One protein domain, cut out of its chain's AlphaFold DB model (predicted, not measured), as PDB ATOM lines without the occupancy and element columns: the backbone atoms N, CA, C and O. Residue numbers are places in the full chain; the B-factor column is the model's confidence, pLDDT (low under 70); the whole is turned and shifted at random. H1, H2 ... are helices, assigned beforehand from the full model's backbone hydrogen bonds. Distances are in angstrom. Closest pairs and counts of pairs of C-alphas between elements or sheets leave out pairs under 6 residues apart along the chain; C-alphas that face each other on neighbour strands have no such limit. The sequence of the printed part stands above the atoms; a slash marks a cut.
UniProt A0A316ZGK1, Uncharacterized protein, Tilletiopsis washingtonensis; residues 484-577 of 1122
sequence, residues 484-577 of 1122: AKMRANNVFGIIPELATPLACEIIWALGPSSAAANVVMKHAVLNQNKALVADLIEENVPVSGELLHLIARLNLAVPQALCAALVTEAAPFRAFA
ATOM      1  N   ALA A 484      -8.332  22.659 -47.468       39.75
ATOM      2  CA  ALA A 484      -8.387  23.588 -48.591       39.75
ATOM      3  C   ALA A 484      -7.874  24.967 -48.174       39.75
ATOM      4  O   ALA A 484      -7.133  25.591 -48.925       39.75
ATOM      5  N   LYS A 485      -8.187  25.410 -46.949       39.16
ATOM      6  CA  LYS A 485      -7.615  26.625 -46.356       39.16
ATOM      7  C   LYS A 485      -6.135  26.438 -45.990       39.16
ATOM      8  O   LYS A 485      -5.361  27.375 -46.132       39.16
ATOM      9  N   MET A 486      -5.720  25.222 -45.619       39.53
ATOM     10  CA  MET A 486      -4.302  24.846 -45.533       39.53
ATOM     11  C   MET A 486      -3.640  24.784 -46.915       39.53
ATOM     12  O   MET A 486      -2.592  25.392 -47.086       39.53
ATOM     13  N   ARG A 487      -4.256  24.140 -47.922       39.84
ATOM     14  CA  ARG A 487      -3.756  24.129 -49.315       39.84
ATOM     15  C   ARG A 487      -3.590  25.543 -49.883       39.84
ATOM     16  O   ARG A 487      -2.575  25.805 -50.511       39.84
ATOM     17  N   ALA A 488      -4.518  26.460 -49.610       37.84
ATOM     18  CA  ALA A 488      -4.448  27.857 -50.050       37.84
ATOM     19  C   ALA A 488      -3.298  28.663 -49.411       37.84
ATOM     20  O   ALA A 488      -2.824  29.615 -50.021       37.84
ATOM     21  N   ASN A 489      -2.831  28.265 -48.222       39.47
ATOM     22  CA  ASN A 489      -1.686  28.875 -47.537       39.47
ATOM     23  C   ASN A 489      -0.382  28.057 -47.692       39.47
ATOM     24  O   ASN A 489       0.652  28.459 -47.165       39.47
ATOM     25  N   ASN A 490      -0.403  26.914 -48.388       45.19
ATOM     26  CA  ASN A 490       0.755  26.031 -48.549       45.19
ATOM     27  C   ASN A 490       1.436  26.258 -49.902       45.19
ATOM     28  O   ASN A 490       0.963  25.764 -50.925       45.19
ATOM     29  N   VAL A 491       2.618  26.880 -49.895       42.88
ATOM     30  CA  VAL A 491       3.501  26.977 -51.076       42.88
ATOM     31  C   VAL A 491       3.730  25.587 -51.700       42.88
ATOM     32  O   VAL A 491       3.511  25.393 -52.892       42.88
ATOM     33  N   PHE A 492       4.017  24.584 -50.862       42.50
ATOM     34  CA  PHE A 492       4.199  23.175 -51.248       42.50
ATOM     35  C   PHE A 492       2.908  22.435 -51.670       42.50
ATOM     36  O   PHE A 492       2.971  21.282 -52.091       42.50
ATOM     37  N   GLY A 493       1.731  23.055 -51.529       43.88
ATOM     38  CA  GLY A 493       0.427  22.453 -51.842       43.88
ATOM     39  C   GLY A 493      -0.218  22.971 -53.131       43.88
ATOM     40  O   GLY A 493      -1.101  22.308 -53.673       43.88
ATOM     41  N   ILE A 494       0.208  24.139 -53.628       45.50
ATOM     42  CA  ILE A 494      -0.402  24.804 -54.793       45.50
ATOM     43  C   ILE A 494       0.205  24.300 -56.114       45.50
ATOM     44  O   ILE A 494      -0.516  24.186 -57.104       45.50
ATOM     45  N   ILE A 495       1.500  23.953 -56.135       55.09
ATOM     46  CA  ILE A 495       2.181  23.368 -57.304       55.09
ATOM     47  C   ILE A 495       3.076  22.201 -56.841       55.09
ATOM     48  O   ILE A 495       4.238  22.427 -56.496       55.09
ATOM     49  N   PRO A 496       2.584  20.945 -56.848       53.19
ATOM     50  CA  PRO A 496       3.378  19.774 -56.453       53.19
ATOM     51  C   PRO A 496       4.674  19.606 -57.260       53.19
ATOM     52  O   PRO A 496       5.682  19.163 -56.724       53.19
ATOM     53  N   GLU A 497       4.662  20.032 -58.527       55.22
ATOM     54  CA  GLU A 497       5.799  19.979 -59.460       55.22
ATOM     55  C   GLU A 497       6.954  20.935 -59.079       55.22
ATOM     56  O   GLU A 497       8.082  20.722 -59.509       55.22
ATOM     57  N   LEU A 498       6.695  21.957 -58.248       53.66
ATOM     58  CA  LEU A 498       7.716  22.831 -57.645       53.66
ATOM     59  C   LEU A 498       8.024  22.464 -56.186       53.66
ATOM     60  O   LEU A 498       9.066  22.849 -55.662       53.66
ATOM     61  N   ALA A 499       7.130  21.720 -55.527       61.56
ATOM     62  CA  ALA A 499       7.273  21.349 -54.126       61.56
ATOM     63  C   ALA A 499       8.438  20.378 -53.890       61.56
ATOM     64  O   ALA A 499       9.179  20.571 -52.930       61.56
ATOM     65  N   THR A 500       8.615  19.367 -54.752       70.31
ATOM     66  CA  THR A 500       9.702  18.383 -54.599       70.31
ATOM     67  C   THR A 500      11.094  18.992 -54.811       70.31
ATOM     68  O   THR A 500      11.897  18.864 -53.892       70.31
ATOM     69  N   PRO A 501      11.403  19.727 -55.905       70.88
ATOM     70  CA  PRO A 501      12.728  20.333 -56.073       70.88
ATOM     71  C   PRO A 501      13.123  21.249 -54.907       70.88
ATOM     72  O   PRO A 501      14.206  21.105 -54.354       70.88
ATOM     73  N   LEU A 502      12.213  22.128 -54.467       72.81
ATOM     74  CA  LEU A 502      12.472  23.034 -53.343       72.81
ATOM     75  C   LEU A 502      12.660  22.284 -52.012       72.81
ATOM     76  O   LEU A 502      13.458  22.704 -51.182       72.81
ATOM     77  N   ALA A 503      11.940  21.180 -51.800       73.75
ATOM     78  CA  ALA A 503      12.126  20.331 -50.627       73.75
ATOM     79  C   ALA A 503      13.505  19.651 -50.623       73.75
ATOM     80  O   ALA A 503      14.193  19.708 -49.604       73.75
ATOM     81  N   CYS A 504      13.919  19.068 -51.751       73.81
ATOM     82  CA  CYS A 504      15.238  18.450 -51.909       73.81
ATOM     83  C   CYS A 504      16.368  19.464 -51.677       73.81
ATOM     84  O   CYS A 504      17.261  19.186 -50.884       73.81
ATOM     85  N   GLU A 505      16.292  20.665 -52.264       75.12
ATOM     86  CA  GLU A 505      17.279  21.739 -52.047       75.12
ATOM     87  C   GLU A 505      17.377  22.158 -50.568       75.12
ATOM     88  O   GLU A 505      18.470  22.251 -50.016       75.12
ATOM     89  N   ILE A 506      16.240  22.335 -49.877       70.38
ATOM     90  CA  ILE A 506      16.214  22.655 -48.435       70.38
ATOM     91  C   ILE A 506      16.908  21.566 -47.599       70.38
ATOM     92  O   ILE A 506      17.557  21.872 -46.598       70.38
ATOM     93  N   ILE A 507      16.771  20.299 -47.989       80.38
ATOM     94  CA  ILE A 507      17.329  19.146 -47.269       80.38
ATOM     95  C   ILE A 507      18.800  18.921 -47.594       80.38
ATOM     96  O   ILE A 507      19.569  18.594 -46.694       80.38
ATOM     97  N   TRP A 508      19.208  19.164 -48.835       82.12
ATOM     98  CA  TRP A 508      20.606  19.132 -49.239       82.12
ATOM     99  C   TRP A 508      21.402  20.270 -48.578       82.12
ATOM    100  O   TRP A 508      22.482  20.034 -48.043       82.12
ATOM    101  N   ALA A 509      20.828  21.477 -48.512       78.00
ATOM    102  CA  ALA A 509      21.469  22.650 -47.914       78.00
ATOM    103  C   ALA A 509      21.508  22.643 -46.372       78.00
ATOM    104  O   ALA A 509      22.448  23.182 -45.790       78.00
ATOM    105  N   LEU A 510      20.498  22.077 -45.693       74.88
ATOM    106  CA  LEU A 510      20.391  22.102 -44.219       74.88
ATOM    107  C   LEU A 510      20.598  20.736 -43.544       74.88
ATOM    108  O   LEU A 510      20.655  20.664 -42.317       74.88
ATOM    109  N   GLY A 511      20.699  19.658 -44.319       86.25
ATOM    110  CA  GLY A 511      20.803  18.278 -43.849       86.25
ATOM    111  C   GLY A 511      19.443  17.628 -43.520       86.25
ATOM    112  O   GLY A 511      18.519  18.299 -43.034       86.25
ATOM    113  N   PRO A 512      19.302  16.301 -43.714       86.44
ATOM    114  CA  PRO A 512      18.032  15.591 -43.527       86.44
ATOM    115  C   PRO A 512      17.580  15.506 -42.064       86.44
ATOM    116  O   PRO A 512      16.386  15.420 -41.794       86.44
ATOM    117  N   SER A 513      18.495  15.601 -41.097       85.25
ATOM    118  CA  SER A 513      18.184  15.632 -39.658       85.25
ATOM    119  C   SER A 513      17.692  16.999 -39.149       85.25
ATOM    120  O   SER A 513      17.316  17.129 -37.976       85.25
ATOM    121  N   SER A 514      17.678  18.031 -39.999       85.19
ATOM    122  CA  SER A 514      17.357  19.407 -39.609       85.19
ATOM    123  C   SER A 514      15.901  19.609 -39.167       85.19
ATOM    124  O   SER A 514      14.982  18.855 -39.502       85.19
ATOM    125  N   ALA A 515      15.664  20.692 -38.420       78.00
ATOM    126  CA  ALA A 515      14.306  21.125 -38.090       78.00
ATOM    127  C   ALA A 515      13.495  21.471 -39.356       78.00
ATOM    128  O   ALA A 515      12.305  21.164 -39.423       78.00
ATOM    129  N   ALA A 516      14.149  22.040 -40.377       78.56
ATOM    130  CA  ALA A 516      13.538  22.350 -41.667       78.56
ATOM    131  C   ALA A 516      13.065  21.082 -42.396       78.56
ATOM    132  O   ALA A 516      11.909  21.025 -42.810       78.56
ATOM    133  N   ALA A 517      13.894  20.035 -42.461       81.88
ATOM    134  CA  ALA A 517      13.525  18.748 -43.049       81.88
ATOM    135  C   ALA A 517      12.303  18.108 -42.352       81.88
ATOM    136  O   ALA A 517      11.361  17.671 -43.015       81.88
ATOM    137  N   ASN A 518      12.245  18.144 -41.012       83.62
ATOM    138  CA  ASN A 518      11.081  17.678 -40.239       83.62
ATOM    139  C   ASN A 518       9.811  18.516 -40.527       83.62
ATOM    140  O   ASN A 518       8.710  17.970 -40.595       83.62
ATOM    141  N   VAL A 519       9.934  19.833 -40.737       82.38
ATOM    142  CA  VAL A 519       8.809  20.692 -41.165       82.38
ATOM    143  C   VAL A 519       8.358  20.344 -42.588       82.38
ATOM    144  O   VAL A 519       7.161  20.163 -42.813       82.38
ATOM    145  N   VAL A 520       9.286  20.172 -43.532       86.38
ATOM    146  CA  VAL A 520       8.991  19.757 -44.915       86.38
ATOM    147  C   VAL A 520       8.273  18.400 -44.936       86.38
ATOM    148  O   VAL A 520       7.221  18.288 -45.565       86.38
ATOM    149  N   MET A 521       8.737  17.415 -44.160       89.44
ATOM    150  CA  MET A 521       8.072  16.114 -43.976       89.44
ATOM    151  C   MET A 521       6.647  16.255 -43.417       89.44
ATOM    152  O   MET A 521       5.701  15.686 -43.970       89.44
ATOM    153  N   LYS A 522       6.451  17.069 -42.369       88.19
ATOM    154  CA  LYS A 522       5.112  17.367 -41.824       88.19
ATOM    155  C   LYS A 522       4.197  17.993 -42.879       88.19
ATOM    156  O   LYS A 522       3.048  17.570 -43.004       88.19
ATOM    157  N   HIS A 523       4.684  18.942 -43.678       81.81
ATOM    158  CA  HIS A 523       3.897  19.552 -44.754       81.81
ATOM    159  C   HIS A 523       3.623  18.580 -45.917       81.81
ATOM    160  O   HIS A 523       2.515  18.594 -46.457       81.81
ATOM    161  N   ALA A 524       4.558  17.698 -46.277       85.19
ATOM    162  CA  ALA A 524       4.348  16.666 -47.293       85.19
ATOM    163  C   ALA A 524       3.229  15.688 -46.882       85.19
ATOM    164  O   ALA A 524       2.303  15.439 -47.658       85.19
ATOM    165  N   VAL A 525       3.252  15.222 -45.626       84.38
ATOM    166  CA  VAL A 525       2.212  14.363 -45.037       84.38
ATOM    167  C   VAL A 525       0.862  15.081 -44.922       84.38
ATOM    168  O   VAL A 525      -0.155  14.521 -45.332       84.38
ATOM    169  N   LEU A 526       0.827  16.326 -44.430       81.31
ATOM    170  CA  LEU A 526      -0.410  17.116 -44.302       81.31
ATOM    171  C   LEU A 526      -1.098  17.370 -45.652       81.31
ATOM    172  O   LEU A 526      -2.325  17.327 -45.734       81.31
ATOM    173  N   ASN A 527      -0.323  17.603 -46.716       79.69
ATOM    174  CA  ASN A 527      -0.846  17.749 -48.079       79.69
ATOM    175  C   ASN A 527      -1.111  16.398 -48.777       79.69
ATOM    176  O   ASN A 527      -1.538  16.388 -49.929       79.69
ATOM    177  N   GLN A 528      -0.865  15.266 -48.103       81.31
ATOM    178  CA  GLN A 528      -0.949  13.904 -48.648       81.31
ATOM    179  C   GLN A 528      -0.092  13.685 -49.916       81.31
ATOM    180  O   GLN A 528      -0.425  12.846 -50.759       81.31
ATOM    181  N   ASN A 529       1.024  14.413 -50.061       84.00
ATOM    182  CA  ASN A 529       1.930  14.281 -51.202       84.00
ATOM    183  C   ASN A 529       2.783  13.009 -51.061       84.00
ATOM    184  O   ASN A 529       3.909  13.039 -50.572       84.00
ATOM    185  N   LYS A 530       2.216  11.871 -51.476       86.19
ATOM    186  CA  LYS A 530       2.825  10.536 -51.335       86.19
ATOM    187  C   LYS A 530       4.145  10.360 -52.087       86.19
ATOM    188  O   LYS A 530       4.913   9.502 -51.672       86.19
ATOM    189  N   ALA A 531       4.370  11.117 -53.165       80.94
ATOM    190  CA  ALA A 531       5.646  11.114 -53.881       80.94
ATOM    191  C   ALA A 531       6.712  11.760 -52.998       80.94
ATOM    192  O   ALA A 531       7.589  11.060 -52.519       80.94
ATOM    193  N   LEU A 532       6.502  13.022 -52.605       84.31
ATOM    194  CA  LEU A 532       7.430  13.725 -51.721       84.31
ATOM    195  C   LEU A 532       7.674  12.986 -50.396       84.31
ATOM    196  O   LEU A 532       8.801  12.930 -49.938       84.31
ATOM    197  N   VAL A 533       6.667  12.354 -49.782       87.62
ATOM    198  CA  VAL A 533       6.906  11.541 -48.570       87.62
ATOM    199  C   VAL A 533       7.805  10.321 -48.838       87.62
ATOM    200  O   VAL A 533       8.510   9.911 -47.926       87.62
ATOM    201  N   ALA A 534       7.807   9.744 -50.044       85.31
ATOM    202  CA  ALA A 534       8.771   8.709 -50.421       85.31
ATOM    203  C   ALA A 534      10.160   9.316 -50.678       85.31
ATOM    204  O   ALA A 534      11.113   8.889 -50.034       85.31
ATOM    205  N   ASP A 535      10.242  10.366 -51.504       84.31
ATOM    206  CA  ASP A 535      11.484  11.083 -51.827       84.31
ATOM    207  C   ASP A 535      12.243  11.486 -50.535       84.31
ATOM    208  O   ASP A 535      13.427  11.214 -50.373       84.31
ATOM    209  N   LEU A 536      11.530  12.048 -49.551       88.25
ATOM    210  CA  LEU A 536      12.079  12.455 -48.249       88.25
ATOM    211  C   LEU A 536      12.581  11.286 -47.384       88.25
ATOM    212  O   LEU A 536      13.488  11.467 -46.576       88.25
ATOM    213  N   ILE A 537      11.965  10.108 -47.502       88.81
ATOM    214  CA  ILE A 537      12.386   8.896 -46.783       88.81
ATOM    215  C   ILE A 537      13.648   8.317 -47.429       88.81
ATOM    216  O   ILE A 537      14.545   7.880 -46.711       88.81
ATOM    217  N   GLU A 538      13.739   8.345 -48.761       85.94
ATOM    218  CA  GLU A 538      14.931   7.925 -49.510       85.94
ATOM    219  C   GLU A 538      16.126   8.865 -49.233       85.94
ATOM    220  O   GLU A 538      17.243   8.392 -49.035       85.94
ATOM    221  N   GLU A 539      15.875  10.168 -49.045       86.00
ATOM    222  CA  GLU A 539      16.843  11.165 -48.542       86.00
ATOM    223  C   GLU A 539      17.119  11.076 -47.017       86.00
ATOM    224  O   GLU A 539      17.721  11.971 -46.425       86.00
ATOM    225  N   ASN A 540      16.707   9.991 -46.347       89.31
ATOM    226  CA  ASN A 540      16.966   9.709 -44.926       89.31
ATOM    227  C   ASN A 540      16.436  10.770 -43.929       89.31
ATOM    228  O   ASN A 540      16.943  10.880 -42.806       89.31
ATOM    229  N   VAL A 541      15.399  11.543 -44.282       88.69
ATOM    230  CA  VAL A 541      14.755  12.483 -43.343       88.69
ATOM    231  C   VAL A 541      14.048  11.693 -42.235       88.69
ATOM    232  O   VAL A 541      13.146  10.902 -42.529       88.69
ATOM    233  N   PRO A 542      14.402  11.892 -40.951       86.62
ATOM    234  CA  PRO A 542      13.991  10.975 -39.907       86.62
ATOM    235  C   PRO A 542      12.525  11.153 -39.523       86.62
ATOM    236  O   PRO A 542      12.033  12.266 -39.303       86.62
ATOM    237  N   VAL A 543      11.829  10.028 -39.373       86.75
ATOM    238  CA  VAL A 543      10.422  10.004 -38.967       86.75
ATOM    239  C   VAL A 543      10.331  10.389 -37.493       86.75
ATOM    240  O   VAL A 543      10.874   9.704 -36.632       86.75
ATOM    241  N   SER A 544       9.651  11.493 -37.184       85.12
ATOM    242  CA  SER A 544       9.435  11.938 -35.805       85.12
ATOM    243  C   SER A 544       8.152  11.348 -35.214       85.12
ATOM    244  O   SER A 544       7.130  11.244 -35.895       85.12
ATOM    245  N   GLY A 545       8.154  11.026 -33.916       80.94
ATOM    246  CA  GLY A 545       6.934  10.593 -33.216       80.94
ATOM    247  C   GLY A 545       5.801  11.633 -33.278       80.94
ATOM    248  O   GLY A 545       4.622  11.286 -33.338       80.94
ATOM    249  N   GLU A 546       6.152  12.919 -33.377       79.81
ATOM    250  CA  GLU A 546       5.218  14.016 -33.652       79.81
ATOM    251  C   GLU A 546       4.467  13.857 -34.983       79.81
ATOM    252  O   GLU A 546       3.287  14.194 -35.059       79.81
ATOM    253  N   LEU A 547       5.124  13.342 -36.031       84.19
ATOM    254  CA  LEU A 547       4.506  13.091 -37.336       84.19
ATOM    255  C   LEU A 547       3.435  11.998 -37.232       84.19
ATOM    256  O   LEU A 547       2.352  12.137 -37.799       84.19
ATOM    257  N   LEU A 548       3.705  10.943 -36.457       83.69
ATOM    258  CA  LEU A 548       2.749   9.860 -36.214       83.69
ATOM    259  C   LEU A 548       1.555  10.346 -35.382       83.69
ATOM    260  O   LEU A 548       0.405  10.087 -35.746       83.69
ATOM    261  N   HIS A 549       1.804  11.141 -34.336       76.88
ATOM    262  CA  HIS A 549       0.744  11.814 -33.584       76.88
ATOM    263  C   HIS A 549      -0.085  12.767 -34.458       76.88
ATOM    264  O   HIS A 549      -1.305  12.817 -34.308       76.88
ATOM    265  N   LEU A 550       0.536  13.492 -35.394       76.50
ATOM    266  CA  LEU A 550      -0.151  14.383 -36.332       76.50
ATOM    267  C   LEU A 550      -1.065  13.605 -37.293       76.50
ATOM    268  O   LEU A 550      -2.222  13.986 -37.472       76.50
ATOM    269  N   ILE A 551      -0.578  12.492 -37.855       80.25
ATOM    270  CA  ILE A 551      -1.354  11.587 -38.718       80.25
ATOM    271  C   ILE A 551      -2.563  11.027 -37.958       80.25
ATOM    272  O   ILE A 551      -3.695  11.148 -38.433       80.25
ATOM    273  N   ALA A 552      -2.344  10.477 -36.759       75.56
ATOM    274  CA  ALA A 552      -3.399   9.886 -35.936       75.56
ATOM    275  C   ALA A 552      -4.444  10.927 -35.490       75.56
ATOM    276  O   ALA A 552      -5.646  10.712 -35.642       75.56
ATOM    277  N   ARG A 553      -4.001  12.093 -34.999       72.12
ATOM    278  CA  ARG A 553      -4.873  13.178 -34.510       72.12
ATOM    279  C   ARG A 553      -5.736  13.805 -35.608       72.12
ATOM    280  O   ARG A 553      -6.808  14.326 -35.304       72.12
ATOM    281  N   LEU A 554      -5.278  13.769 -36.858       68.75
ATOM    282  CA  LEU A 554      -6.014  14.263 -38.024       68.75
ATOM    283  C   LEU A 554      -6.743  13.150 -38.797       68.75
ATOM    284  O   LEU A 554      -7.372  13.443 -39.813       68.75
ATOM    285  N   ASN A 555      -6.684  11.898 -38.323       78.88
ATOM    286  CA  ASN A 555      -7.248  10.714 -38.980       78.88
ATOM    287  C   ASN A 555      -6.821  10.589 -40.462       78.88
ATOM    288  O   ASN A 555      -7.622  10.265 -41.341       78.88
ATOM    289  N   LEU A 556      -5.553  10.904 -40.746       75.94
ATOM    290  CA  LEU A 556      -4.975  10.823 -42.085       75.94
ATOM    291  C   LEU A 556      -4.591   9.376 -42.416       75.94
ATOM    292  O   LEU A 556      -4.101   8.633 -41.567       75.94
ATOM    293  N   ALA A 557      -4.760   8.982 -43.679       77.88
ATOM    294  CA  ALA A 557      -4.248   7.705 -44.159       77.88
ATOM    295  C   ALA A 557      -2.710   7.735 -44.167       77.88
ATOM    296  O   ALA A 557      -2.113   8.564 -44.859       77.88
ATOM    297  N   VAL A 558      -2.079   6.825 -43.420       81.00
ATOM    298  CA  VAL A 558      -0.615   6.714 -43.347       81.00
ATOM    299  C   VAL A 558      -0.044   6.479 -44.759       81.00
ATOM    300  O   VAL A 558      -0.515   5.571 -45.456       81.00
ATOM    301  N   PRO A 559       0.935   7.274 -45.235       82.94
ATOM    302  CA  PRO A 559       1.556   7.049 -46.538       82.94
ATOM    303  C   PRO A 559       2.239   5.679 -46.601       82.94
ATOM    304  O   PRO A 559       2.941   5.292 -45.672       82.94
ATOM    305  N   GLN A 560       2.078   4.946 -47.706       82.62
ATOM    306  CA  GLN A 560       2.604   3.578 -47.814       82.62
ATOM    307  C   GLN A 560       4.139   3.517 -47.716       82.62
ATOM    308  O   GLN A 560       4.656   2.570 -47.133       82.62
ATOM    309  N   ALA A 561       4.852   4.535 -48.215       78.38
ATOM    310  CA  ALA A 561       6.297   4.671 -48.025       78.38
ATOM    311  C   ALA A 561       6.668   4.827 -46.538       78.38
ATOM    312  O   ALA A 561       7.583   4.163 -46.068       78.38
ATOM    313  N   LEU A 562       5.894   5.608 -45.775       83.56
ATOM    314  CA  LEU A 562       6.077   5.771 -44.330       83.56
ATOM    315  C   LEU A 562       5.796   4.463 -43.571       83.56
ATOM    316  O   LEU A 562       6.549   4.105 -42.672       83.56
ATOM    317  N   CYS A 563       4.762   3.707 -43.961       82.12
ATOM    318  CA  CYS A 563       4.528   2.367 -43.413       82.12
ATOM    319  C   CYS A 563       5.662   1.389 -43.738       82.12
ATOM    320  O   CYS A 563       6.024   0.596 -42.879       82.12
ATOM    321  N   ALA A 564       6.205   1.421 -44.961       80.50
ATOM    322  CA  ALA A 564       7.326   0.569 -45.343       80.50
ATOM    323  C   ALA A 564       8.563   0.909 -44.501       80.50
ATOM    324  O   ALA A 564       9.059   0.039 -43.796       80.50
ATOM    325  N   ALA A 565       8.956   2.185 -44.480       76.62
ATOM    326  CA  ALA A 565      10.067   2.730 -43.700       76.62
ATOM    327  C   ALA A 565      10.049   2.296 -42.223       76.62
ATOM    328  O   ALA A 565      11.051   1.801 -41.713       76.62
ATOM    329  N   LEU A 566       8.891   2.424 -41.564       79.25
ATOM    330  CA  LEU A 566       8.687   2.038 -40.162       79.25
ATOM    331  C   LEU A 566       8.721   0.520 -39.917       79.25
ATOM    332  O   LEU A 566       8.937   0.099 -38.786       79.25
ATOM    333  N   VAL A 567       8.472  -0.302 -40.942       79.25
ATOM    334  CA  VAL A 567       8.439  -1.775 -40.847       79.25
ATOM    335  C   VAL A 567       9.764  -2.413 -41.280       79.25
ATOM    336  O   VAL A 567      10.052  -3.536 -40.884       79.25
ATOM    337  N   THR A 568      10.583  -1.719 -42.074       70.62
ATOM    338  CA  THR A 568      11.874  -2.228 -42.571       70.62
ATOM    339  C   THR A 568      13.072  -1.923 -41.668       70.62
ATOM    340  O   THR A 568      14.187  -2.245 -42.061       70.62
ATOM    341  N   GLU A 569      12.869  -1.266 -40.518       58.59
ATOM    342  CA  GLU A 569      13.883  -0.825 -39.525       58.59
ATOM    343  C   GLU A 569      14.996   0.120 -40.042       58.59
ATOM    344  O   GLU A 569      15.632   0.810 -39.253       58.59
ATOM    345  N   ALA A 570      15.191   0.230 -41.358       56.12
ATOM    346  CA  ALA A 570      16.252   1.007 -41.998       56.12
ATOM    347  C   ALA A 570      16.034   2.533 -42.024       56.12
ATOM    348  O   ALA A 570      16.955   3.268 -42.374       56.12
ATOM    349  N   ALA A 571      14.835   3.030 -41.701       61.16
ATOM    350  CA  ALA A 571      14.553   4.463 -41.718       61.16
ATOM    351  C   ALA A 571      14.873   5.104 -40.357       61.16
ATOM    352  O   ALA A 571      14.351   4.642 -39.338       61.16
ATOM    353  N   PRO A 572      15.675   6.186 -40.300       66.94
ATOM    354  CA  PRO A 572      16.049   6.794 -39.030       66.94
ATOM    355  C   PRO A 572      14.817   7.368 -38.316       66.94
ATOM    356  O   PRO A 572      13.995   8.070 -38.908       66.94
ATOM    357  N   PHE A 573      14.684   7.083 -37.020       75.38
ATOM    358  CA  PHE A 573      13.568   7.554 -36.200       75.38
ATOM    359  C   PHE A 573      14.035   8.638 -35.226       75.38
ATOM    360  O   PHE A 573      15.031   8.471 -34.523       75.38
ATOM    361  N   ARG A 574      13.312   9.761 -35.158       72.12
ATOM    362  CA  ARG A 574      13.632  10.866 -34.247       72.12
ATOM    363  C   ARG A 574      12.848  10.718 -32.944       72.12
ATOM    364  O   ARG A 574      11.641  10.974 -32.911       72.12
ATOM    365  N   ALA A 575      13.565  10.344 -31.885       57.47
ATOM    366  CA  ALA A 575      13.077  10.367 -30.509       57.47
ATOM    367  C   ALA A 575      12.589  11.772 -30.096       57.47
ATOM    368  O   ALA A 575      12.962  12.785 -30.696       57.47
ATOM    369  N   PHE A 576      11.734  11.835 -29.074       54.78
ATOM    370  CA  PHE A 576      11.219  13.103 -28.555       54.78
ATOM    371  C   PHE A 576      12.330  13.868 -27.827       54.78
ATOM    372  O   PHE A 576      12.902  13.372 -26.866       54.78
ATOM    373  N   ALA A 577      12.613  15.096 -28.264       47.12
ATOM    374  CA  ALA A 577      13.660  15.939 -27.676       47.12
ATOM    375  C   ALA A 577      13.249  16.613 -26.347       47.12
ATOM    376  O   ALA A 577      14.038  17.354 -25.775       47.12
TER     377      ALA A 577
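AT A GLANCE: This is residues 484 to 577 of the 1122 residues of an uncharacterized protein of Tilletiopsis washingtonensis (UniProt A0A316ZGK1). Three helices, H3, H4 and H5, run back and forth with their centres in a triangle, H4 being nearest to the middle of the whole. H7 packs beside H5, and H6 lies beside H4, both on the side away from H3. Two short helices, H1 and H2, make a corner at the beginning of H3, and beyond H7 the last residues fold back so that residues 573 to 574 pair with the link before H6. The 94 printed residues hold seven named helices, H1 to H7 in chain order, and no named strand, an all helix class with mostly aligned packing. The whole is compact, with a radius of gyration of the C-alphas of 12.4 A and spans of 34 by 32 by 24 A.

HOW THE PARTS SIT: Begin with the longest helix, H3, residues 496 to 510. H4, residues 515 to 526, touches it with residues 516 to 520 alone and forms a hairpin with it, at a shallow tilt of 21 degrees, opposite ways; look at Ile 507 and Ala 517, their closest C-alphas, 5.7 A apart. H5, residues 530 to 538, forms a second hairpin with H4, which touches it with residues 521 to 525 alone, at a shallow tilt of 31 degrees, opposite ways; the closest C-alphas, of Ala 524 and Val 533, are 5.9 A apart. H3, with residues 499 to 504 alone, only just touches H5, with 3 pairs of C-alphas within 8 A, the closest being Thr 500 and Leu 532 at 5.9 A. H7, residues 560 to 567, touches H5, the same way at a shallow tilt of 34.6 degrees, only just short of steep; their closest C-alphas, of Ala 534 and Ala 561, are 5.3 A apart. H6, residues 545 to 553, only just touches residues 522 to 526 of H4, with 3 pairs within 8 A, the closest C-alphas being those of Lys 522 and Leu 547 at 6.2 A. H2, residues 491 to 494, touches H3 only at the corner, its Phe 492 C-alpha 4.6 A from that of Ala 499, their closest pair. H1, residues 484 to 489, only just touches H2, only at the corner, with 3 pairs within 8 A, the closest C-alphas being those of Arg 487 and Gly 493 at 5.2 A. Every O i to N i+4 pair is within hydrogen-bond range in H1, H4, H5, H6 and H7, 9 of 11 are in H3, and H2 is too short for such a pair.

IN THESE COORDINATES: Find C-alpha 496 at (3.378, 19.774, -56.453); from there H3 runs 21.1 A to C-alpha 510 at (20.391, 22.102, -44.219). H4 comes back over 16.5 A, H5 covers 12.5 A, H6 12.2 A, and H7 10.5 A, ending at C-alpha 567, (8.439, -1.775, -40.847).

THE WHOLE: The printed part has no cut and no long link, and its two farthest C-alphas, of Ala 488 and Glu 569, are 35.6 A apart. Read the B-factor column for low confidence: pLDDT is under 70 at residues 484 to 499, 554, 569 to 572 and 575 to 577.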